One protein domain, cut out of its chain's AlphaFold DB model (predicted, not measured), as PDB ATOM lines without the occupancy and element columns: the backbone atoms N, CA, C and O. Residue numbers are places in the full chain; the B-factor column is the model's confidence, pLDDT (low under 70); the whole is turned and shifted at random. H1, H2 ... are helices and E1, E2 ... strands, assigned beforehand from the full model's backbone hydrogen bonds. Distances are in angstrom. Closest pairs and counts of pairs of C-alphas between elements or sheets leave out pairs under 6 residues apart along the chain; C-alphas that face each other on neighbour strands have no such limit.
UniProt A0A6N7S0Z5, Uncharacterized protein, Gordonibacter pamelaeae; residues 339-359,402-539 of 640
ATOM      1  N   GLY A 339     287.101 146.885 471.230       82.00
ATOM      2  CA  GLY A 339     288.446 147.446 471.050       82.00
ATOM      3  C   GLY A 339     288.480 148.897 470.558       82.00
ATOM      4  O   GLY A 339     289.559 149.417 470.285       82.00
ATOM      5  N   CYS A 340     287.325 149.557 470.455       91.06
ATOM      6  CA  CYS A 340     287.192 150.966 470.104       91.06
ATOM      7  C   CYS A 340     286.730 151.787 471.313       91.06
ATOM      8  O   CYS A 340     285.925 151.334 472.126       91.06
ATOM      9  N   TRP A 341     287.176 153.036 471.391       95.50
ATOM     10  CA  TRP A 341     286.727 154.019 472.368       95.50
ATOM     11  C   TRP A 341     285.729 154.986 471.757       95.50
ATOM     12  O   TRP A 341     286.002 155.614 470.733       95.50
ATOM     13  N   TYR A 342     284.604 155.156 472.441       96.44
ATOM     14  CA  TYR A 342     283.544 156.078 472.062       96.44
ATOM     15  C   TYR A 342     283.255 157.061 473.188       96.44
ATOM     16  O   TYR A 342     283.191 156.672 474.352       96.44
ATOM     17  N   ASP A 343     283.014 158.314 472.830       96.12
ATOM     18  CA  ASP A 343     282.482 159.340 473.726       96.12
ATOM     19  C   ASP A 343     281.132 159.855 473.213       96.12
ATOM     20  O   ASP A 343     280.661 159.453 472.146       96.12
ATOM     21  N   PHE A 344     280.473 160.707 473.995       94.69
ATOM     22  CA  PHE A 344     279.094 161.112 473.762       94.69
ATOM     23  C   PHE A 344     278.885 162.606 474.027       94.69
ATOM     24  O   PHE A 344     278.952 163.057 475.177       94.69
ATOM     25  N   ASP A 345     278.522 163.339 472.976       91.31
ATOM     26  CA  ASP A 345     278.117 164.749 473.024       91.31
ATOM     27  C   ASP A 345     276.618 164.905 472.727       91.31
ATOM     28  O   ASP A 345     275.900 163.912 472.654       91.31
ATOM     29  N   ASP A 346     276.093 166.120 472.595       91.12
ATOM     30  CA  ASP A 346     274.655 166.318 472.358       91.12
ATOM     31  C   ASP A 346     274.196 165.786 470.990       91.12
ATOM     32  O   ASP A 346     273.065 165.312 470.865       91.12
ATOM     33  N   ALA A 347     275.082 165.760 469.991       92.62
ATOM     34  CA  ALA A 347     274.768 165.303 468.639       92.62
ATOM     35  C   ALA A 347     274.721 163.770 468.529       92.62
ATOM     36  O   ALA A 347     273.910 163.229 467.777       92.62
ATOM     37  N   GLY A 348     275.543 163.045 469.292       95.62
ATOM     38  CA  GLY A 348     275.518 161.586 469.279       95.62
ATOM     39  C   GLY A 348     276.758 160.942 469.882       95.62
ATOM     40  O   GLY A 348     277.366 161.459 470.816       95.62
ATOM     41  N   ALA A 349     277.093 159.763 469.366       97.12
ATOM     42  CA  ALA A 349     278.341 159.082 469.668       97.12
ATOM     43  C   ALA A 349     279.474 159.606 468.771       97.12
ATOM     44  O   ALA A 349     279.267 159.926 467.596       97.12
ATOM     45  N   VAL A 350     280.680 159.641 469.333       97.44
ATOM     46  CA  VAL A 350     281.918 160.066 468.679       97.44
ATOM     47  C   VAL A 350     282.942 158.950 468.837       97.44
ATOM     48  O   VAL A 350     283.241 158.556 469.961       97.44
ATOM     49  N   LEU A 351     283.499 158.445 467.737       97.44
ATOM     50  CA  LEU A 351     284.628 157.514 467.802       97.44
ATOM     51  C   LEU A 351     285.884 158.288 468.222       97.44
ATOM     52  O   LEU A 351     286.338 159.151 467.477       97.44
ATOM     53  N   VAL A 352     286.445 157.999 469.393       97.06
ATOM     54  CA  VAL A 352     287.652 158.658 469.925       97.06
ATOM     55  C   VAL A 352     288.919 157.895 469.550       97.06
ATOM     56  O   VAL A 352     289.928 158.508 469.213       97.06
ATOM     57  N   ALA A 353     288.866 156.565 469.577       95.31
ATOM     58  CA  ALA A 353     289.933 155.704 469.084       95.31
ATOM     59  C   ALA A 353     289.328 154.437 468.482       95.31
ATOM     60  O   ALA A 353     288.450 153.825 469.080       95.31
ATOM     61  N   GLY A 354     289.782 154.055 467.295       91.19
ATOM     62  CA  GLY A 354     289.476 152.764 466.699       91.19
ATOM     63  C   GLY A 354     290.329 151.639 467.286       91.19
ATOM     64  O   GLY A 354     291.028 151.852 468.284       91.19
ATOM     65  N   PRO A 355     290.299 150.453 466.657       84.00
ATOM     66  CA  PRO A 355     291.058 149.309 467.133       84.00
ATOM     67  C   PRO A 355     292.562 149.624 467.168       84.00
ATOM     68  O   PRO A 355     293.059 150.398 466.340       84.00
ATOM     69  N   PRO A 356     293.312 149.036 468.118       76.56
ATOM     70  CA  PRO A 356     294.746 149.257 468.210       76.56
ATOM     71  C   PRO A 356     295.444 148.784 466.934       76.56
ATOM     72  O   PRO A 356     295.025 147.825 466.284       76.56
ATOM     73  N   ALA A 357     296.548 149.447 466.589       74.56
ATOM     74  CA  ALA A 357     297.356 149.036 465.451       74.56
ATOM     75  C   ALA A 357     297.836 147.582 465.631       74.56
ATOM     76  O   ALA A 357     298.241 147.205 466.739       74.56
ATOM     77  N   PRO A 358     297.857 146.770 464.560       70.75
ATOM     78  CA  PRO A 358     298.439 145.442 464.635       70.75
ATOM     79  C   PRO A 358     299.910 145.545 465.048       70.75
ATOM     80  O   PRO A 358     300.645 146.447 464.633       70.75
ATOM     81  N   THR A 359     300.361 144.609 465.881       73.88
ATOM     82  CA  THR A 359     301.765 144.559 466.296       73.88
ATOM     83  C   THR A 359     302.629 144.258 465.074       73.88
ATOM     84  O   THR A 359     302.505 143.188 464.483       73.88
ATOM     85  N   GLU A 402     292.040 139.990 456.790       60.16
ATOM     86  CA  GLU A 402     290.925 140.664 456.124       60.16
ATOM     87  C   GLU A 402     289.906 141.076 457.194       60.16
ATOM     88  O   GLU A 402     288.761 140.637 457.201       60.16
ATOM     89  N   ASP A 403     290.331 141.906 458.144       72.56
ATOM     90  CA  ASP A 403     289.449 142.437 459.171       72.56
ATOM     91  C   ASP A 403     288.816 143.695 458.601       72.56
ATOM     92  O   ASP A 403     289.395 144.771 458.586       72.56
ATOM     93  N   VAL A 404     287.622 143.572 458.038       85.50
ATOM     94  CA  VAL A 404     286.843 144.746 457.645       85.50
ATOM     95  C   VAL A 404     286.472 145.519 458.913       85.50
ATOM     96  O   VAL A 404     285.797 144.978 459.787       85.50
ATOM     97  N   LEU A 405     286.850 146.797 459.013       87.75
ATOM     98  CA  LEU A 405     286.324 147.679 460.054       87.75
ATOM     99  C   LEU A 405     285.045 148.337 459.541       87.75
ATOM    100  O   LEU A 405     285.088 149.285 458.757       87.75
ATOM    101  N   VAL A 406     283.904 147.835 460.005       91.56
ATOM    102  CA  VAL A 406     282.604 148.474 459.790       91.56
ATOM    103  C   VAL A 406     282.279 149.308 461.016       91.56
ATOM    104  O   VAL A 406     282.033 148.768 462.094       91.56
ATOM    105  N   LEU A 407     282.275 150.632 460.863       92.75
ATOM    106  CA  LEU A 407     281.873 151.506 461.957       92.75
ATOM    107  C   LEU A 407     280.376 151.308 462.252       92.75
ATOM    108  O   LEU A 407     279.570 151.255 461.317       92.75
ATOM    109  N   PRO A 408     279.971 151.191 463.528       93.81
ATOM    110  CA  PRO A 408     278.578 150.950 463.873       93.81
ATOM    111  C   PRO A 408     277.729 152.195 463.599       93.81
ATOM    112  O   PRO A 408     278.137 153.316 463.887       93.81
ATOM    113  N   ARG A 409     276.493 152.002 463.125       95.31
ATOM    114  CA  ARG A 409     275.521 153.102 462.945       95.31
ATOM    115  C   ARG A 409     275.086 153.729 464.274       95.31
ATOM    116  O   ARG A 409     274.704 154.894 464.324       95.31
ATOM    117  N   SER A 410     275.134 152.965 465.368       95.50
ATOM    118  CA  SER A 410     274.777 153.440 466.706       95.50
ATOM    119  C   SER A 410     275.616 152.787 467.797       95.50
ATOM    120  O   SER A 410     275.858 151.585 467.744       95.50
ATOM    121  N   VAL A 411     275.958 153.552 468.831       95.44
ATOM    122  CA  VAL A 411     276.673 153.090 470.024       95.44
ATOM    123  C   VAL A 411     275.835 153.433 471.250       95.44
ATOM    124  O   VAL A 411     275.438 154.583 471.434       95.44
ATOM    125  N   LYS A 412     275.523 152.429 472.081       94.06
ATOM    126  CA  LYS A 412     274.659 152.574 473.273       94.06
ATOM    127  C   LYS A 412     273.344 153.331 472.991       94.06
ATOM    128  O   LYS A 412     272.937 154.202 473.753       94.06
ATOM    129  N   GLY A 413     272.694 153.013 471.868       93.50
ATOM    130  CA  GLY A 413     271.417 153.614 471.461       93.50
ATOM    131  C   GLY A 413     271.509 155.027 470.876       93.50
ATOM    132  O   GLY A 413     270.478 155.605 470.544       93.50
ATOM    133  N   ARG A 414     272.714 155.592 470.716       96.12
ATOM    134  CA  ARG A 414     272.929 156.908 470.094       96.12
ATOM    135  C   ARG A 414     273.589 156.762 468.724       96.12
ATOM    136  O   ARG A 414     274.468 155.912 468.593       96.12
ATOM    137  N   PRO A 415     273.205 157.554 467.708       97.31
ATOM    138  CA  PRO A 415     273.806 157.459 466.379       97.31
ATOM    139  C   PRO A 415     275.291 157.835 466.417       97.31
ATOM    140  O   PRO A 415     275.672 158.761 467.136       97.31
ATOM    141  N   LEU A 416     276.128 157.138 465.646       97.62
ATOM    142  CA  LEU A 416     277.528 157.524 465.456       97.62
ATOM    143  C   LEU A 416     277.585 158.668 464.448       97.62
ATOM    144  O   LEU A 416     277.362 158.454 463.259       97.62
ATOM    145  N   VAL A 417     277.873 159.877 464.921       97.94
ATOM    146  CA  VAL A 417     277.792 161.096 464.097       97.94
ATOM    147  C   VAL A 417     279.156 161.615 463.663       97.94
ATOM    148  O   VAL A 417     279.254 162.338 462.669       97.94
ATOM    149  N   ARG A 418     280.225 161.244 464.380       97.81
ATOM    150  CA  ARG A 418     281.567 161.775 464.135       97.81
ATOM    151  C   ARG A 418     282.664 160.748 464.388       97.81
ATOM    152  O   ARG A 418     282.630 160.012 465.372       97.81
ATOM    153  N   VAL A 419     283.683 160.783 463.537       97.94
ATOM    154  CA  VAL A 419     285.000 160.202 463.814       97.94
ATOM    155  C   VAL A 419     285.893 161.309 464.372       97.94
ATOM    156  O   VAL A 419     286.025 162.366 463.762       97.94
ATOM    157  N   GLY A 420     286.448 161.107 465.563       96.94
ATOM    158  CA  GLY A 420     287.262 162.083 466.281       96.94
ATOM    159  C   GLY A 420     288.622 162.342 465.636       96.94
ATOM    160  O   GLY A 420     289.019 161.697 464.663       96.94
ATOM    161  N   VAL A 421     289.349 163.314 466.190       96.25
ATOM    162  CA  VAL A 421     290.719 163.622 465.763       96.25
ATOM    163  C   VAL A 421     291.613 162.422 466.045       96.25
ATOM    164  O   VAL A 421     291.635 161.924 467.170       96.25
ATOM    165  N   ARG A 422     292.343 161.973 465.020       94.88
ATOM    166  CA  ARG A 422     293.287 160.857 465.109       94.88
ATOM    167  C   ARG A 422     292.672 159.579 465.682       94.88
ATOM    168  O   ARG A 422     293.373 158.806 466.326       94.88
ATOM    169  N   ALA A 423     291.382 159.336 465.479       95.56
ATOM    170  CA  ALA A 423     290.734 158.130 465.980       95.56
ATOM    171  C   ALA A 423     291.201 156.869 465.228       95.56
ATOM    172  O   ALA A 423     291.326 155.803 465.820       95.56
ATOM    173  N   LEU A 424     291.505 157.000 463.937       93.31
ATOM    174  CA  LEU A 424     291.883 155.938 463.007       93.31
ATOM    175  C   LEU A 424     293.211 156.276 462.299       93.31
ATOM    176  O   LEU A 424     293.243 156.459 461.080       93.31
ATOM    177  N   PRO A 425     294.347 156.386 463.015       85.56
ATOM    178  CA  PRO A 425     295.645 156.557 462.350       85.56
ATOM    179  C   PRO A 425     296.031 155.309 461.544       85.56
ATOM    180  O   PRO A 425     296.655 155.401 460.485       85.56
ATOM    181  N   TYR A 426     295.613 154.146 462.042       81.69
ATOM    182  CA  TYR A 426     295.697 152.847 461.402       81.69
ATOM    183  C   TYR A 426     294.272 152.328 461.265       81.69
ATOM    184  O   TYR A 426     293.471 152.438 462.191       81.69
ATOM    185  N   ALA A 427     293.967 151.789 460.097       79.69
ATOM    186  CA  ALA A 427     292.717 151.105 459.826       79.69
ATOM    187  C   ALA A 427     293.062 149.836 459.042       79.69
ATOM    188  O   ALA A 427     294.125 149.781 458.409       79.69
ATOM    189  N   PRO A 428     292.231 148.793 459.128       82.25
ATOM    190  CA  PRO A 428     292.525 147.560 458.428       82.25
ATOM    191  C   PRO A 428     292.284 147.708 456.918       82.25
ATOM    192  O   PRO A 428     291.954 148.785 456.423       82.25
ATOM    193  N   ALA A 429     292.461 146.621 456.163       87.62
ATOM    194  CA  ALA A 429     292.454 146.662 454.701       87.62
ATOM    195  C   ALA A 429     291.154 147.226 454.100       87.62
ATOM    196  O   ALA A 429     291.203 147.842 453.034       87.62
ATOM    197  N   SER A 430     290.013 147.049 454.771       90.38
ATOM    198  CA  SER A 430     288.731 147.619 454.351       90.38
ATOM    199  C   SER A 430     288.095 148.424 455.479       90.38
ATOM    200  O   SER A 430     287.903 147.904 456.577       90.38
ATOM    201  N   LEU A 431     287.725 149.673 455.194       92.81
ATOM    202  CA  LEU A 431     287.025 150.565 456.116       92.81
ATOM    203  C   LEU A 431     285.666 150.960 455.534       92.81
ATOM    204  O   LEU A 431     285.591 151.525 454.442       92.81
ATOM    205  N   VAL A 432     284.600 150.704 456.292       94.25
ATOM    206  CA  VAL A 432     283.233 151.117 455.961       94.25
ATOM    207  C   VAL A 432     282.750 152.114 457.003       94.25
ATOM    208  O   VAL A 432     282.565 151.774 458.175       94.25
ATOM    209  N   VAL A 433     282.551 153.361 456.577       95.88
ATOM    210  CA  VAL A 433     282.046 154.434 457.435       95.88
ATOM    211  C   VAL A 433     280.515 154.399 457.440       95.88
ATOM    212  O   VAL A 433     279.882 154.331 456.388       95.88
ATOM    213  N   ALA A 434     279.911 154.434 458.631       95.00
ATOM    214  CA  ALA A 434     278.458 154.374 458.790       95.00
ATOM    215  C   ALA A 434     277.749 155.603 458.207       95.00
ATOM    216  O   ALA A 434     278.187 156.732 458.409       95.00
ATOM    217  N   ASP A 435     276.582 155.390 457.599       96.44
ATOM    218  CA  ASP A 435     275.727 156.423 456.991       96.44
ATOM    219  C   ASP A 435     275.172 157.485 457.953       96.44
ATOM    220  O   ASP A 435     274.610 158.496 457.528       96.44
ATOM    221  N   THR A 436     275.338 157.291 459.258       97.50
ATOM    222  CA  THR A 436     275.022 158.276 460.295       97.50
ATOM    223  C   THR A 436     276.147 159.287 460.516       97.50
ATOM    224  O   THR A 436     275.905 160.339 461.109       97.50
ATOM    225  N   VAL A 437     277.363 159.001 460.041       98.38
ATOM    226  CA  VAL A 437     278.532 159.866 460.219       98.38
ATOM    227  C   VAL A 437     278.411 161.089 459.312       98.38
ATOM    228  O   VAL A 437     278.112 160.980 458.124       98.38
ATOM    229  N   ARG A 438     278.641 162.269 459.886       98.00
ATOM    230  CA  ARG A 438     278.630 163.562 459.184       98.00
ATOM    231  C   ARG A 438     280.016 164.171 459.069       98.00
ATOM    232  O   ARG A 438     280.310 164.834 458.082       98.00
ATOM    233  N   VAL A 439     280.885 163.918 460.047       98.12
ATOM    234  CA  VAL A 439     282.212 164.542 460.113       98.12
ATOM    235  C   VAL A 439     283.284 163.517 460.453       98.12
ATOM    236  O   VAL A 439     283.134 162.724 461.386       98.12
ATOM    237  N   ILE A 440     284.402 163.581 459.736       98.38
ATOM    238  CA  ILE A 440     285.640 162.877 460.066       98.38
ATOM    239  C   ILE A 440     286.678 163.922 460.465       98.38
ATOM    240  O   ILE A 440     286.989 164.823 459.691       98.38
ATOM    241  N   GLY A 441     287.186 163.838 461.695       97.25
ATOM    242  CA  GLY A 441     288.213 164.737 462.213       97.25
ATOM    243  C   GLY A 441     289.548 164.575 461.487       97.25
ATOM    244  O   GLY A 441     289.749 163.628 460.735       97.25
ATOM    245  N   ARG A 442     290.483 165.495 461.727       96.44
ATOM    246  CA  ARG A 442     291.830 165.427 461.140       96.44
ATOM    247  C   ARG A 442     292.650 164.235 461.654       96.44
ATOM    248  O   ARG A 442     292.322 163.651 462.688       96.44
ATOM    249  N   ASP A 443     293.750 163.948 460.970       95.31
ATOM    250  CA  ASP A 443     294.771 162.950 461.320       95.31
ATOM    251  C   ASP A 443     294.267 161.493 461.331       95.31
ATOM    252  O   ASP A 443     294.860 160.616 461.965       95.31
ATOM    253  N   ASN A 444     293.176 161.205 460.616       95.38
ATOM    254  CA  ASN A 444     292.683 159.844 460.392       95.38
ATOM    255  C   ASN A 444     293.343 159.242 459.147       95.38
ATOM    256  O   ASN A 444     292.706 159.026 458.115       95.38
ATOM    257  N   ALA A 445     294.654 159.012 459.234       91.88
ATOM    258  CA  ALA A 445     295.459 158.577 458.097       91.88
ATOM    259  C   ALA A 445     295.026 157.214 457.529       91.88
ATOM    260  O   ALA A 445     295.241 156.965 456.345       91.88
ATOM    261  N   CYS A 446     294.423 156.342 458.349       90.94
ATOM    262  CA  CYS A 446     293.944 155.020 457.938       90.94
ATOM    263  C   CYS A 446     295.024 154.205 457.197       90.94
ATOM    264  O   CYS A 446     294.753 153.551 456.184       90.94
ATOM    265  N   ARG A 447     296.274 154.261 457.689       84.56
ATOM    266  CA  ARG A 447     297.436 153.637 457.036       84.56
ATOM    267  C   ARG A 447     297.195 152.141 456.834       84.56
ATOM    268  O   ARG A 447     296.948 151.435 457.807       84.56
ATOM    269  N   GLY A 448     297.311 151.676 455.589       80.81
ATOM    270  CA  GLY A 448     297.099 150.272 455.214       80.81
ATOM    271  C   GLY A 448     295.712 149.961 454.645       80.81
ATOM    272  O   GLY A 448     295.505 148.852 454.155       80.81
ATOM    273  N   THR A 449     294.792 150.931 454.642       89.38
ATOM    274  CA  THR A 449     293.479 150.768 454.001       89.38
ATOM    275  C   THR A 449     293.646 150.658 452.493       89.38
ATOM    276  O   THR A 449     294.275 151.523 451.876       89.38
ATOM    277  N   ARG A 450     293.056 149.610 451.916       91.88
ATOM    278  CA  ARG A 450     292.956 149.375 450.471       91.88
ATOM    279  C   ARG A 450     291.586 149.742 449.926       91.88
ATOM    280  O   ARG A 450     291.491 150.335 448.861       91.88
ATOM    281  N   ARG A 451     290.523 149.422 450.665       92.31
ATOM    282  CA  ARG A 451     289.137 149.686 450.264       92.31
ATOM    283  C   ARG A 451     288.482 150.621 451.259       92.31
ATOM    284  O   ARG A 451     288.465 150.347 452.456       92.31
ATOM    285  N   LEU A 452     287.931 151.715 450.757       95.12
ATOM    286  CA  LEU A 452     287.277 152.733 451.564       95.12
ATOM    287  C   LEU A 452     285.858 152.963 451.048       95.12
ATOM    288  O   LEU A 452     285.674 153.303 449.882       95.12
ATOM    289  N   ALA A 453     284.869 152.802 451.924       95.25
ATOM    290  CA  ALA A 453     283.478 153.133 451.645       95.25
ATOM    291  C   ALA A 453     283.051 154.335 452.495       95.25
ATOM    292  O   ALA A 453     282.915 154.231 453.719       95.25
ATOM    293  N   LEU A 454     282.858 155.474 451.827       97.12
ATOM    294  CA  LEU A 454     282.347 156.708 452.415       97.12
ATOM    295  C   LEU A 454     280.842 156.828 452.126       97.12
ATOM    296  O   LEU A 454     280.430 156.593 450.990       97.12
ATOM    297  N   PRO A 455     280.012 157.172 453.120       97.31
ATOM    298  CA  PRO A 455     278.570 157.207 452.948       97.31
ATOM    299  C   PRO A 455     278.074 158.541 452.395       97.31
ATOM    300  O   PRO A 455     278.603 159.607 452.720       97.31
ATOM    301  N   GLU A 456     276.966 158.488 451.659       96.25
ATOM    302  CA  GLU A 456     276.153 159.677 451.412       96.25
ATOM    303  C   GLU A 456     275.624 160.263 452.729       96.25
ATOM    304  O   GLU A 456     275.253 159.545 453.661       96.25
ATOM    305  N   GLY A 457     275.618 161.591 452.804       95.75
ATOM    306  CA  GLY A 457     275.374 162.345 454.030       95.75
ATOM    307  C   GLY A 457     276.647 162.718 454.794       95.75
ATOM    308  O   GLY A 457     276.550 163.526 455.707       95.75
ATOM    309  N   LEU A 458     277.831 162.201 454.437       98.31
ATOM    310  CA  LEU A 458     279.100 162.715 454.961       98.31
ATOM    311  C   LEU A 458     279.330 164.150 454.461       98.31
ATOM    312  O   LEU A 458     279.263 164.397 453.261       98.31
ATOM    313  N   GLU A 459     279.617 165.088 455.359       97.25
ATOM    314  CA  GLU A 459     279.695 166.522 455.044       97.25
ATOM    315  C   GLU A 459     281.140 167.033 455.014       97.25
ATOM    316  O   GLU A 459     281.492 167.840 454.150       97.25
ATOM    317  N   ALA A 460     281.992 166.561 455.932       98.00
ATOM    318  CA  ALA A 460     283.352 167.074 456.080       98.00
ATOM    319  C   ALA A 460     284.387 165.992 456.423       98.00
ATOM    320  O   ALA A 460     284.154 165.114 457.259       98.00
ATOM    321  N   ILE A 461     285.567 166.126 455.814       98.31
ATOM    322  CA  ILE A 461     286.765 165.321 456.065       98.31
ATOM    323  C   ILE A 461     287.893 166.269 456.488       98.31
ATOM    324  O   ILE A 461     288.219 167.215 455.775       98.31
ATOM    325  N   GLY A 462     288.471 166.047 457.668       97.50
ATOM    326  CA  GLY A 462     289.564 166.859 458.200       97.50
ATOM    327  C   GLY A 462     290.888 166.648 457.464       97.50
ATOM    328  O   GLY A 462     291.014 165.760 456.630       97.50
ATOM    329  N   ALA A 463     291.897 167.454 457.797       95.56
ATOM    330  CA  ALA A 463     293.234 167.340 457.208       95.56
ATOM    331  C   ALA A 463     293.896 165.979 457.492       95.56
ATOM    332  O   ALA A 463     293.600 165.339 458.505       95.56
ATOM    333  N   HIS A 464     294.806 165.562 456.614       94.75
ATOM    334  CA  HIS A 464     295.607 164.336 456.729       94.75
ATOM    335  C   HIS A 464     294.778 163.057 456.941       94.75
ATOM    336  O   HIS A 464     295.141 162.179 457.731       94.75
ATOM    337  N   CYS A 465     293.637 162.954 456.253       96.12
ATOM    338  CA  CYS A 465     292.814 161.749 456.270       96.12
ATOM    339  C   CYS A 465     293.097 160.847 455.064       96.12
ATOM    340  O   CYS A 465     293.305 161.323 453.952       96.12
ATOM    341  N   PHE A 466     293.040 159.529 455.267       94.81
ATOM    342  CA  PHE A 466     293.134 158.534 454.188       94.81
ATOM    343  C   PHE A 466     294.420 158.619 453.337       94.81
ATOM    344  O   PHE A 466     294.398 158.358 452.137       94.81
ATOM    345  N   CYS A 467     295.557 158.960 453.951       88.69
ATOM    346  CA  CYS A 467     296.874 159.040 453.305       88.69
ATOM    347  C   CYS A 467     297.495 157.634 453.142       88.69
ATOM    348  O   CYS A 467     298.493 157.297 453.789       88.69
ATOM    349  N   SER A 468     296.872 156.773 452.336       85.06
ATOM    350  CA  SER A 468     297.297 155.383 452.133       85.06
ATOM    351  C   SER A 468     297.743 155.145 450.692       85.06
ATOM    352  O   SER A 468     296.978 155.332 449.752       85.06
ATOM    353  N   ARG A 469     298.975 154.646 450.525       86.06
ATOM    354  CA  ARG A 469     299.573 154.318 449.213       86.06
ATOM    355  C   ARG A 469     298.978 153.081 448.539       86.06
ATOM    356  O   ARG A 469     299.357 152.759 447.422       86.06
ATOM    357  N   VAL A 470     298.114 152.350 449.241       87.88
ATOM    358  CA  VAL A 470     297.551 151.071 448.781       87.88
ATOM    359  C   VAL A 470     296.046 151.147 448.525       87.88
ATOM    360  O   VAL A 470     295.419 150.102 448.379       87.88
ATOM    361  N   LEU A 471     295.458 152.351 448.494       90.88
ATOM    362  CA  LEU A 471     294.051 152.531 448.127       90.88
ATOM    363  C   LEU A 471     293.811 152.065 446.683       90.88
ATOM    364  O   LEU A 471     294.521 152.466 445.764       90.88
ATOM    365  N   GLU A 472     292.812 151.203 446.499       90.00
ATOM    366  CA  GLU A 472     292.449 150.605 445.215       90.00
ATOM    367  C   GLU A 472     291.398 151.452 444.479       90.00
ATOM    368  O   GLU A 472     290.361 151.805 445.042       90.00
ATOM    369  N   GLY A 473     291.643 151.695 443.185       82.50
ATOM    370  CA  GLY A 473     290.722 152.375 442.270       82.50
ATOM    371  C   GLY A 473     290.531 153.874 442.549       82.50
ATOM    372  O   GLY A 473     291.181 154.445 443.425       82.50
ATOM    373  N   PRO A 474     289.630 154.541 441.803       92.50
ATOM    374  CA  PRO A 474     289.130 155.848 442.195       92.50
ATOM    375  C   PRO A 474     288.237 155.718 443.435       92.50
ATOM    376  O   PRO A 474     287.183 155.085 443.379       92.50
ATOM    377  N   VAL A 475     288.627 156.343 444.541       95.44
ATOM    378  CA  VAL A 475     287.819 156.407 445.762       95.44
ATOM    379  C   VAL A 475     286.607 157.314 445.518       95.44
ATOM    380  O   VAL A 475     286.809 158.490 445.197       95.44
ATOM    381  N   PRO A 476     285.362 156.827 445.668       96.38
ATOM    382  CA  PRO A 476     284.181 157.667 445.512       96.38
ATOM    383  C   PRO A 476     284.065 158.635 446.693       96.38
ATOM    384  O   PRO A 476     283.967 158.226 447.852       96.38
ATOM    385  N   ILE A 477     284.076 159.929 446.388       97.38
ATOM    386  CA  ILE A 477     283.828 161.019 447.328       97.38
ATOM    387  C   ILE A 477     282.354 161.425 447.183       97.38
ATOM    388  O   ILE A 477     282.000 161.979 446.138       97.38
ATOM    389  N   PRO A 478     281.505 161.160 448.198       97.31
ATOM    390  CA  PRO A 478     280.063 161.402 448.139       97.31
ATOM    391  C   PRO A 478     279.701 162.842 447.770       97.31
ATOM    392  O   PRO A 478     280.402 163.787 448.143       97.31
ATOM    393  N   ALA A 479     278.565 163.035 447.094       95.75
ATOM    394  CA  ALA A 479     278.134 164.359 446.630       95.75
ATOM    395  C   ALA A 479     277.757 165.307 447.785       95.75
ATOM    396  O   ALA A 479     277.713 166.530 447.600       95.75
ATOM    397  N   SER A 480     277.490 164.743 448.970       96.38
ATOM    398  CA  SER A 480     277.251 165.471 450.215       96.38
ATOM    399  C   SER A 480     278.501 166.125 450.814       96.38
ATOM    400  O   SER A 480     278.347 167.048 451.612       96.38
ATOM    401  N   VAL A 481     279.716 165.689 450.452       97.69
ATOM    402  CA  VAL A 481     280.962 166.209 451.040       97.69
ATOM    403  C   VAL A 481     281.243 167.615 450.514       97.69
ATOM    404  O   VAL A 481     281.369 167.825 449.309       97.69
ATOM    405  N   ARG A 482     281.367 168.584 451.426       96.12
ATOM    406  CA  ARG A 482     281.566 170.014 451.119       96.12
ATOM    407  C   ARG A 482     282.925 170.561 451.532       96.12
ATOM    408  O   ARG A 482     283.314 171.617 451.049       96.12
ATOM    409  N   SER A 483     283.638 169.853 452.405       97.31
ATOM    410  CA  SER A 483     284.938 170.272 452.934       97.31
ATOM    411  C   SER A 483     285.884 169.082 453.030       97.31
ATOM    412  O   SER A 483     285.558 168.084 453.678       97.31
ATOM    413  N   ILE A 484     287.078 169.213 452.454       97.56
ATOM    414  CA  ILE A 484     288.166 168.237 452.564       97.56
ATOM    415  C   ILE A 484     289.449 168.978 452.947       97.56
ATOM    416  O   ILE A 484     289.871 169.911 452.269       97.56
ATOM    417  N   GLY A 485     290.060 168.570 454.059       95.69
ATOM    418  CA  GLY A 485     291.290 169.171 454.564       95.69
ATOM    419  C   GLY A 485     292.534 168.792 453.765       95.69
ATOM    420  O   GLY A 485     292.591 167.737 453.127       95.69
ATOM    421  N   GLU A 486     293.557 169.640 453.864       93.69
ATOM    422  CA  GLU A 486     294.853 169.447 453.208       93.69
ATOM    423  C   GLU A 486     295.501 168.092 453.529       93.69
ATOM    424  O   GLU A 486     295.268 167.492 454.580       93.69
ATOM    425  N   GLY A 487     296.302 167.581 452.590       91.88
ATOM    426  CA  GLY A 487     296.986 166.288 452.713       91.88
ATOM    427  C   GLY A 487     296.070 165.058 452.727       91.88
ATOM    428  O   GLY A 487     296.565 163.940 452.840       91.88
ATOM    429  N   SER A 488     294.750 165.224 452.611       95.12
ATOM    430  CA  SER A 488     293.836 164.086 452.519       95.12
ATOM    431  C   SER A 488     293.949 163.389 451.169       95.12
ATOM    432  O   SER A 488     294.144 164.048 450.147       95.12
ATOM    433  N   PHE A 489     293.790 162.064 451.169       94.19
ATOM    434  CA  PHE A 489     293.858 161.224 449.967       94.19
ATOM    435  C   PHE A 489     295.188 161.329 449.202       94.19
ATOM    436  O   PHE A 489     295.227 161.086 447.999       94.19
ATOM    437  N   GLU A 490     296.282 161.686 449.877       90.19
ATOM    438  CA  GLU A 490     297.627 161.706 449.290       90.19
ATOM    439  C   GLU A 490     297.920 160.368 448.583       90.19
ATOM    440  O   GLU A 490     297.656 159.302 449.145       90.19
ATOM    441  N   TYR A 491     298.453 160.431 447.355       87.38
ATOM    442  CA  TYR A 491     298.681 159.298 446.437       87.38
ATOM    443  C   TYR A 491     297.436 158.607 445.861       87.38
ATOM    444  O   TYR A 491     297.583 157.721 445.020       87.38
ATOM    445  N   ALA A 492     296.227 158.972 446.281       92.50
ATOM    446  CA  ALA A 492     295.021 158.309 445.813       92.50
ATOM    447  C   ALA A 492     294.503 158.907 444.499       92.50
ATOM    448  O   ALA A 492     294.752 160.064 444.142       92.50
ATOM    449  N   VAL A 493     293.696 158.111 443.807       94.44
ATOM    450  CA  VAL A 493     292.794 158.586 442.762       94.44
ATOM    451  C   VAL A 493     291.416 158.729 443.401       94.44
ATOM    452  O   VAL A 493     290.967 157.827 444.100       94.44
ATOM    453  N   CYS A 494     290.745 159.859 443.201       96.00
ATOM    454  CA  CYS A 494     289.428 160.135 443.777       96.00
ATOM    455  C   CYS A 494     288.417 160.415 442.667       96.00
ATOM    456  O   CYS A 494     288.724 161.133 441.718       96.00
ATOM    457  N   ARG A 495     287.195 159.898 442.798       96.56
ATOM    458  CA  ARG A 495     286.046 160.288 441.976       96.56
ATOM    459  C   ARG A 495     285.167 161.233 442.787       96.56
ATOM    460  O   ARG A 495     284.637 160.846 443.820       96.56
ATOM    461  N   LEU A 496     285.010 162.467 442.326       97.00
ATOM    462  CA  LEU A 496     284.133 163.453 442.951       97.00
ATOM    463  C   LEU A 496     282.709 163.253 442.426       97.00
ATOM    464  O   LEU A 496     282.403 163.692 441.318       97.00
ATOM    465  N   GLU A 497     281.823 162.632 443.208       96.31
ATOM    466  CA  GLU A 497     280.448 162.333 442.766       96.31
ATOM    467  C   GLU A 497     279.631 163.601 442.478       96.31
ATOM    468  O   GLU A 497     278.726 163.595 441.648       96.31
ATOM    469  N   HIS A 498     280.008 164.732 443.082       91.38
ATOM    470  CA  HIS A 498     279.391 166.028 442.807       91.38
ATOM    471  C   HIS A 498     279.496 166.455 441.330       91.38
ATOM    472  O   HIS A 498     278.628 167.157 440.817       91.38
ATOM    473  N   THR A 499     280.579 166.065 440.651       94.69
ATOM    474  CA  THR A 499     280.902 166.506 439.283       94.69
ATOM    475  C   THR A 499     281.121 165.348 438.311       94.69
ATOM    476  O   THR A 499     281.207 165.576 437.106       94.69
ATOM    477  N   GLY A 500     281.262 164.119 438.813       94.62
ATOM    478  CA  GLY A 500     281.685 162.939 438.057       94.62
ATOM    479  C   GLY A 500     283.169 162.943 437.670       94.62
ATOM    480  O   GLY A 500     283.622 162.033 436.980       94.62
ATOM    481  N   THR A 501     283.941 163.957 438.080       95.75
ATOM    482  CA  THR A 501     285.364 164.050 437.724       95.75
ATOM    483  C   THR A 501     286.203 163.046 438.501       95.75
ATOM    484  O   THR A 501     285.948 162.776 439.674       95.75
ATOM    485  N   VAL A 502     287.238 162.520 437.847       96.31
ATOM    486  CA  VAL A 502     288.271 161.706 438.490       96.31
ATOM    487  C   VAL A 502     289.545 162.541 438.582       96.31
ATOM    488  O   VAL A 502     290.000 163.099 437.582       96.31
ATOM    489  N   VAL A 503     290.094 162.654 439.787       95.06
ATOM    490  CA  VAL A 503     291.261 163.480 440.107       95.06
ATOM    491  C   VAL A 503     292.353 162.618 440.724       95.06
ATOM    492  O   VAL A 503     292.082 161.744 441.544       95.06
ATOM    493  N   HIS A 504     293.595 162.858 440.319       94.19
ATOM    494  CA  HIS A 504     294.767 162.209 440.895       94.19
ATOM    495  C   HIS A 504     295.379 163.160 441.913       94.19
ATOM    496  O   HIS A 504     295.679 164.310 441.594       94.19
ATOM    497  N   VAL A 505     295.549 162.702 443.145       92.69
ATOM    498  CA  VAL A 505     296.023 163.556 444.232       92.69
ATOM    499  C   VAL A 505     297.549 163.516 444.280       92.69
ATOM    500  O   VAL A 505     298.166 162.452 444.215       92.69
ATOM    501  N   SER A 506     298.171 164.694 444.374       88.69
ATOM    502  CA  SER A 506     299.626 164.816 444.493       88.69
ATOM    503  C   SER A 506     300.145 164.158 445.775       88.69
ATOM    504  O   SER A 506     299.448 164.087 446.787       88.69
ATOM    505  N   ALA A 507     301.400 163.715 445.725       82.94
ATOM    506  CA  ALA A 507     302.167 163.303 446.898       82.94
ATOM    507  C   ALA A 507     302.652 164.493 447.751       82.94
ATOM    508  O   ALA A 507     303.175 164.306 448.841       82.94
ATOM    509  N   ASP A 508     302.550 165.719 447.235       86.62
ATOM    510  CA  ASP A 508     303.031 166.922 447.902       86.62
ATOM    511  C   ASP A 508     301.861 167.685 448.528       86.62
ATOM    512  O   ASP A 508     300.976 168.197 447.836       86.62
ATOM    513  N   GLN A 509     301.870 167.788 449.856       80.12
ATOM    514  CA  GLN A 509     300.813 168.455 450.618       80.12
ATOM    515  C   GLN A 509     300.708 169.947 450.276       80.12
ATOM    516  O   GLN A 509     299.610 170.504 450.293       80.12
ATOM    517  N   LEU A 510     301.813 170.578 449.860       85.25
ATOM    518  CA  LEU A 510     301.828 171.973 449.417       85.25
ATOM    519  C   LEU A 510     301.140 172.170 448.061       85.25
ATOM    520  O   LEU A 510     300.868 173.304 447.670       85.25
ATOM    521  N   LEU A 511     300.839 171.091 447.339       85.94
ATOM    522  CA  LEU A 511     300.130 171.099 446.059       85.94
ATOM    523  C   LEU A 511     298.686 170.600 446.197       85.94
ATOM    524  O   LEU A 511     298.050 170.258 445.199       85.94
ATOM    525  N   THR A 512     298.149 170.569 447.423       88.62
ATOM    526  CA  THR A 512     296.762 170.163 447.652       88.62
ATOM    527  C   THR A 512     295.787 171.018 446.841       88.62
ATOM    528  O   THR A 512     295.885 172.245 446.792       88.62
ATOM    529  N   CYS A 513     294.845 170.345 446.185       94.38
ATOM    530  CA  CYS A 513     293.760 170.970 445.432       94.38
ATOM    531  C   CYS A 513     292.412 170.824 446.155       94.38
ATOM    532  O   CYS A 513     291.403 171.298 445.653       94.38
ATOM    533  N   PHE A 514     292.372 170.167 447.318       95.75
ATOM    534  CA  PHE A 514     291.157 170.071 448.122       95.75
ATOM    535  C   PHE A 514     290.903 171.369 448.892       95.75
ATOM    536  O   PHE A 514     291.840 172.071 449.275       95.75
ATOM    537  N   LEU A 515     289.626 171.678 449.118       95.44
ATOM    538  CA  LEU A 515     289.185 172.902 449.784       95.44
ATOM    539  C   LEU A 515     288.386 172.581 451.050       95.44
ATOM    540  O   LEU A 515     287.523 171.701 451.048       95.44
ATOM    541  N   THR A 516     288.634 173.344 452.115       94.44
ATOM    542  CA  THR A 516     287.843 173.312 453.359       94.44
ATOM    543  C   THR A 516     286.697 174.319 453.369       94.44
ATOM    544  O   THR A 516     285.755 174.167 454.143       94.44
ATOM    545  N   ASP A 517     286.760 175.327 452.501       90.38
ATOM    546  CA  ASP A 517     285.717 176.329 452.302       90.38
ATOM    547  C   ASP A 517     285.508 176.529 450.798       90.38
ATOM    548  O   ASP A 517     286.213 177.294 450.136       90.38
ATOM    549  N   ALA A 518     284.600 175.732 450.236       87.38
ATOM    550  CA  ALA A 518     284.257 175.781 448.825       87.38
ATOM    551  C   ALA A 518     283.016 176.666 448.617       87.38
ATOM    552  O   ALA A 518     281.918 176.264 449.017       87.38
ATOM    553  N   PRO A 519     283.131 177.832 447.953       83.56
ATOM    554  CA  PRO A 519     282.024 178.786 447.821       83.56
ATOM    555  C   PRO A 519     280.826 178.238 447.029       83.56
ATOM    556  O   PRO A 519     279.706 178.723 447.164       83.56
ATOM    557  N   ASP A 520     281.049 177.225 446.198       87.75
ATOM    558  CA  ASP A 520     280.050 176.540 445.378       87.75
ATOM    559  C   ASP A 520     279.696 175.135 445.903       87.75
ATOM    560  O   ASP A 520     278.934 174.402 445.270       87.75
ATOM    561  N   GLY A 521     280.264 174.748 447.047       88.75
ATOM    562  CA  GLY A 521     280.095 173.436 447.650       88.75
ATOM    563  C   GLY A 521     280.835 172.291 446.950       88.75
ATOM    564  O   GLY A 521     280.568 171.143 447.310       88.75
ATOM    565  N   VAL A 522     281.724 172.559 445.983       94.25
ATOM    566  CA  VAL A 522     282.622 171.553 445.394       94.25
ATOM    567  C   VAL A 522     283.975 171.625 446.102       94.25
ATOM    568  O   VAL A 522     284.692 172.603 445.910       94.25
ATOM    569  N   PRO A 523     284.385 170.611 446.883       95.44
ATOM    570  CA  PRO A 523     285.585 170.687 447.722       95.44
ATOM    571  C   PRO A 523     286.900 170.542 446.930       95.44
ATOM    572  O   PRO A 523     287.826 169.890 447.403       95.44
ATOM    573  N   PHE A 524     286.999 171.101 445.718       96.50
ATOM    574  CA  PHE A 524     288.149 170.933 444.831       96.50
ATOM    575  C   PHE A 524     288.420 172.164 443.951       96.50
ATOM    576  O   PHE A 524     287.536 172.658 443.248       96.50
ATOM    577  N   ASP A 525     289.670 172.621 443.945       95.75
ATOM    578  CA  ASP A 525     290.182 173.719 443.128       95.75
ATOM    579  C   ASP A 525     290.709 173.200 441.782       95.75
ATOM    580  O   ASP A 525     291.849 172.740 441.652       95.75
ATOM    581  N   TYR A 526     289.864 173.290 440.752       95.75
ATOM    582  CA  TYR A 526     290.232 172.881 439.396       95.75
ATOM    583  C   TYR A 526     291.285 173.782 438.755       95.75
ATOM    584  O   TYR A 526     292.074 173.282 437.964       95.75
ATOM    585  N   ALA A 527     291.337 175.076 439.087       94.81
ATOM    586  CA  ALA A 527     292.313 175.981 438.485       94.81
ATOM    587  C   ALA A 527     293.732 175.618 438.945       94.81
ATOM    588  O   ALA A 527     294.648 175.491 438.126       94.81
ATOM    589  N   ARG A 528     293.888 175.354 440.247       94.38
ATOM    590  CA  ARG A 528     295.146 174.869 440.824       94.38
ATOM    591  C   ARG A 528     295.519 173.483 440.304       94.38
ATOM    592  O   ARG A 528     296.682 173.245 439.981       94.38
ATOM    593  N   TYR A 529     294.545 172.582 440.168       95.44
ATOM    594  CA  TYR A 529     294.785 171.252 439.606       95.44
ATOM    595  C   TYR A 529     295.220 171.307 438.135       95.44
ATOM    596  O   TYR A 529     296.151 170.617 437.725       95.44
ATOM    597  N   ASP A 530     294.610 172.180 437.341       96.38
ATOM    598  CA  ASP A 530     294.960 172.382 435.938       96.38
ATOM    599  C   ASP A 530     296.369 172.979 435.781       96.38
ATOM    600  O   ASP A 530     297.115 172.609 434.870       96.38
ATOM    601  N   GLU A 531     296.788 173.869 436.684       94.12
ATOM    602  CA  GLU A 531     298.176 174.335 436.763       94.12
ATOM    603  C   GLU A 531     299.151 173.213 437.136       94.12
ATOM    604  O   GLU A 531     300.201 173.066 436.497       94.12
ATOM    605  N   LEU A 532     298.784 172.372 438.105       93.56
ATOM    606  CA  LEU A 532     299.564 171.203 438.493       93.56
ATOM    607  C   LEU A 532     299.783 170.268 437.293       93.56
ATOM    608  O   LEU A 532     300.929 169.925 436.986       93.56
ATOM    609  N   LEU A 533     298.718 169.939 436.553       94.19
ATOM    610  CA  LEU A 533     298.785 169.092 435.358       94.19
ATOM    611  C   LEU A 533     299.642 169.696 434.244       94.19
ATOM    612  O   LEU A 533     300.360 168.955 433.569       94.19
ATOM    613  N   ARG A 534     299.612 171.022 434.055       92.38
ATOM    614  CA  ARG A 534     300.478 171.718 433.089       92.38
ATOM    615  C   ARG A 534     301.946 171.673 433.506       92.38
ATOM    616  O   ARG A 534     302.804 171.394 432.672       92.38
ATOM    617  N   SER A 535     302.233 171.900 434.789       88.12
ATOM    618  CA  SER A 535     303.602 171.901 435.318       88.12
ATOM    619  C   SER A 535     304.241 170.508 435.352       88.12
ATOM    620  O   SER A 535     305.457 170.388 435.223       88.12
ATOM    621  N   GLY A 536     303.431 169.460 435.534       75.00
ATOM    622  CA  GLY A 536     303.883 168.073 435.632       75.00
ATOM    623  C   GLY A 536     304.645 167.712 436.904       75.00
ATOM    624  O   GLY A 536     305.220 166.629 436.964       75.00
ATOM    625  N   LYS A 537     304.680 168.591 437.910       79.12
ATOM    626  CA  LYS A 537     305.401 168.343 439.164       79.12
ATOM    627  C   LYS A 537     304.603 167.415 440.086       79.12
ATOM    628  O   LYS A 537     303.401 167.596 440.247       79.12
ATOM    629  N   ASN A 538     305.286 166.465 440.730       75.94
ATOM    630  CA  ASN A 538     304.811 165.701 441.898       75.94
ATOM    631  C   ASN A 538     303.458 164.963 441.734       75.94
ATOM    632  O   ASN A 538     302.709 164.804 442.702       75.94
ATOM    633  N   LEU A 539     303.148 164.481 440.526       84.25
ATOM    634  CA  LEU A 539     302.016 163.590 440.242       84.25
ATOM    635  C   LEU A 539     302.543 162.200 439.851       84.25
ATOM    636  O   LEU A 539     303.174 162.097 438.798       84.25
TER     637      LEU A 539
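AT A GLANCE: This is residues 339 to 359 and 402 to 539 of the 640 residues of an uncharacterized protein of Gordonibacter pamelaeae (UniProt A0A6N7S0Z5). With little regular structure, the chain winds in stacked turns, a solenoid of short strands and loops, with the hairpin E1 and E2 at one end and helix H1 at the other. The 159 printed residues hold E1 to E9, then H1, class mixed, with 47 residues in named elements. The sheets are E1 E2 E4, mixed, E3 E5 E6, parallel, and E7 E8 E9, mixed. The whole is compact, radius of gyration of the C-alphas 15.3 A, spanning 51 by 37 by 23 A.

HOW THE PARTS SIT: E1, residues 340 to 344, and E2, residues 349 to 353, form an antiparallel hairpin, N 343 and O 350 being 2.9 A apart. E2 is parallel to E4, residues 414 to 419, with N 349 and O 415 at 2.8 A. E5, residues 430 to 432, is parallel to E3, residues 404 to 406, with N 405 and O 430 at 2.9 A, and to E6, residues 451 to 453, with N 431 and O 451 at 2.9 A. E8, residues 493 to 496, is parallel to E7, residues 474 to 477, with N 475 and O 493 at 2.8 A, and forms a hairpin with E9, residues 501 to 504, with N 494 and O 503 at 2.8 A. In H1, residues 526 to 535, every O i to N i+4 pair is within hydrogen-bond range.

IN THESE COORDINATES: E1 begins at C-alpha 340 (287.192, 150.966, 470.104); H1, 14.0 A long, ends at C-alpha 535 (303.602, 171.901, 435.318).

THE WHOLE: Residues 360 to 401 are cut out, leaving C-alphas 359 and 402 15.4 A apart. The links E5 to E6, E6 to E7, E7 to E8 and E9 to H1 are long. Residue 402 is under 70 in pLDDT.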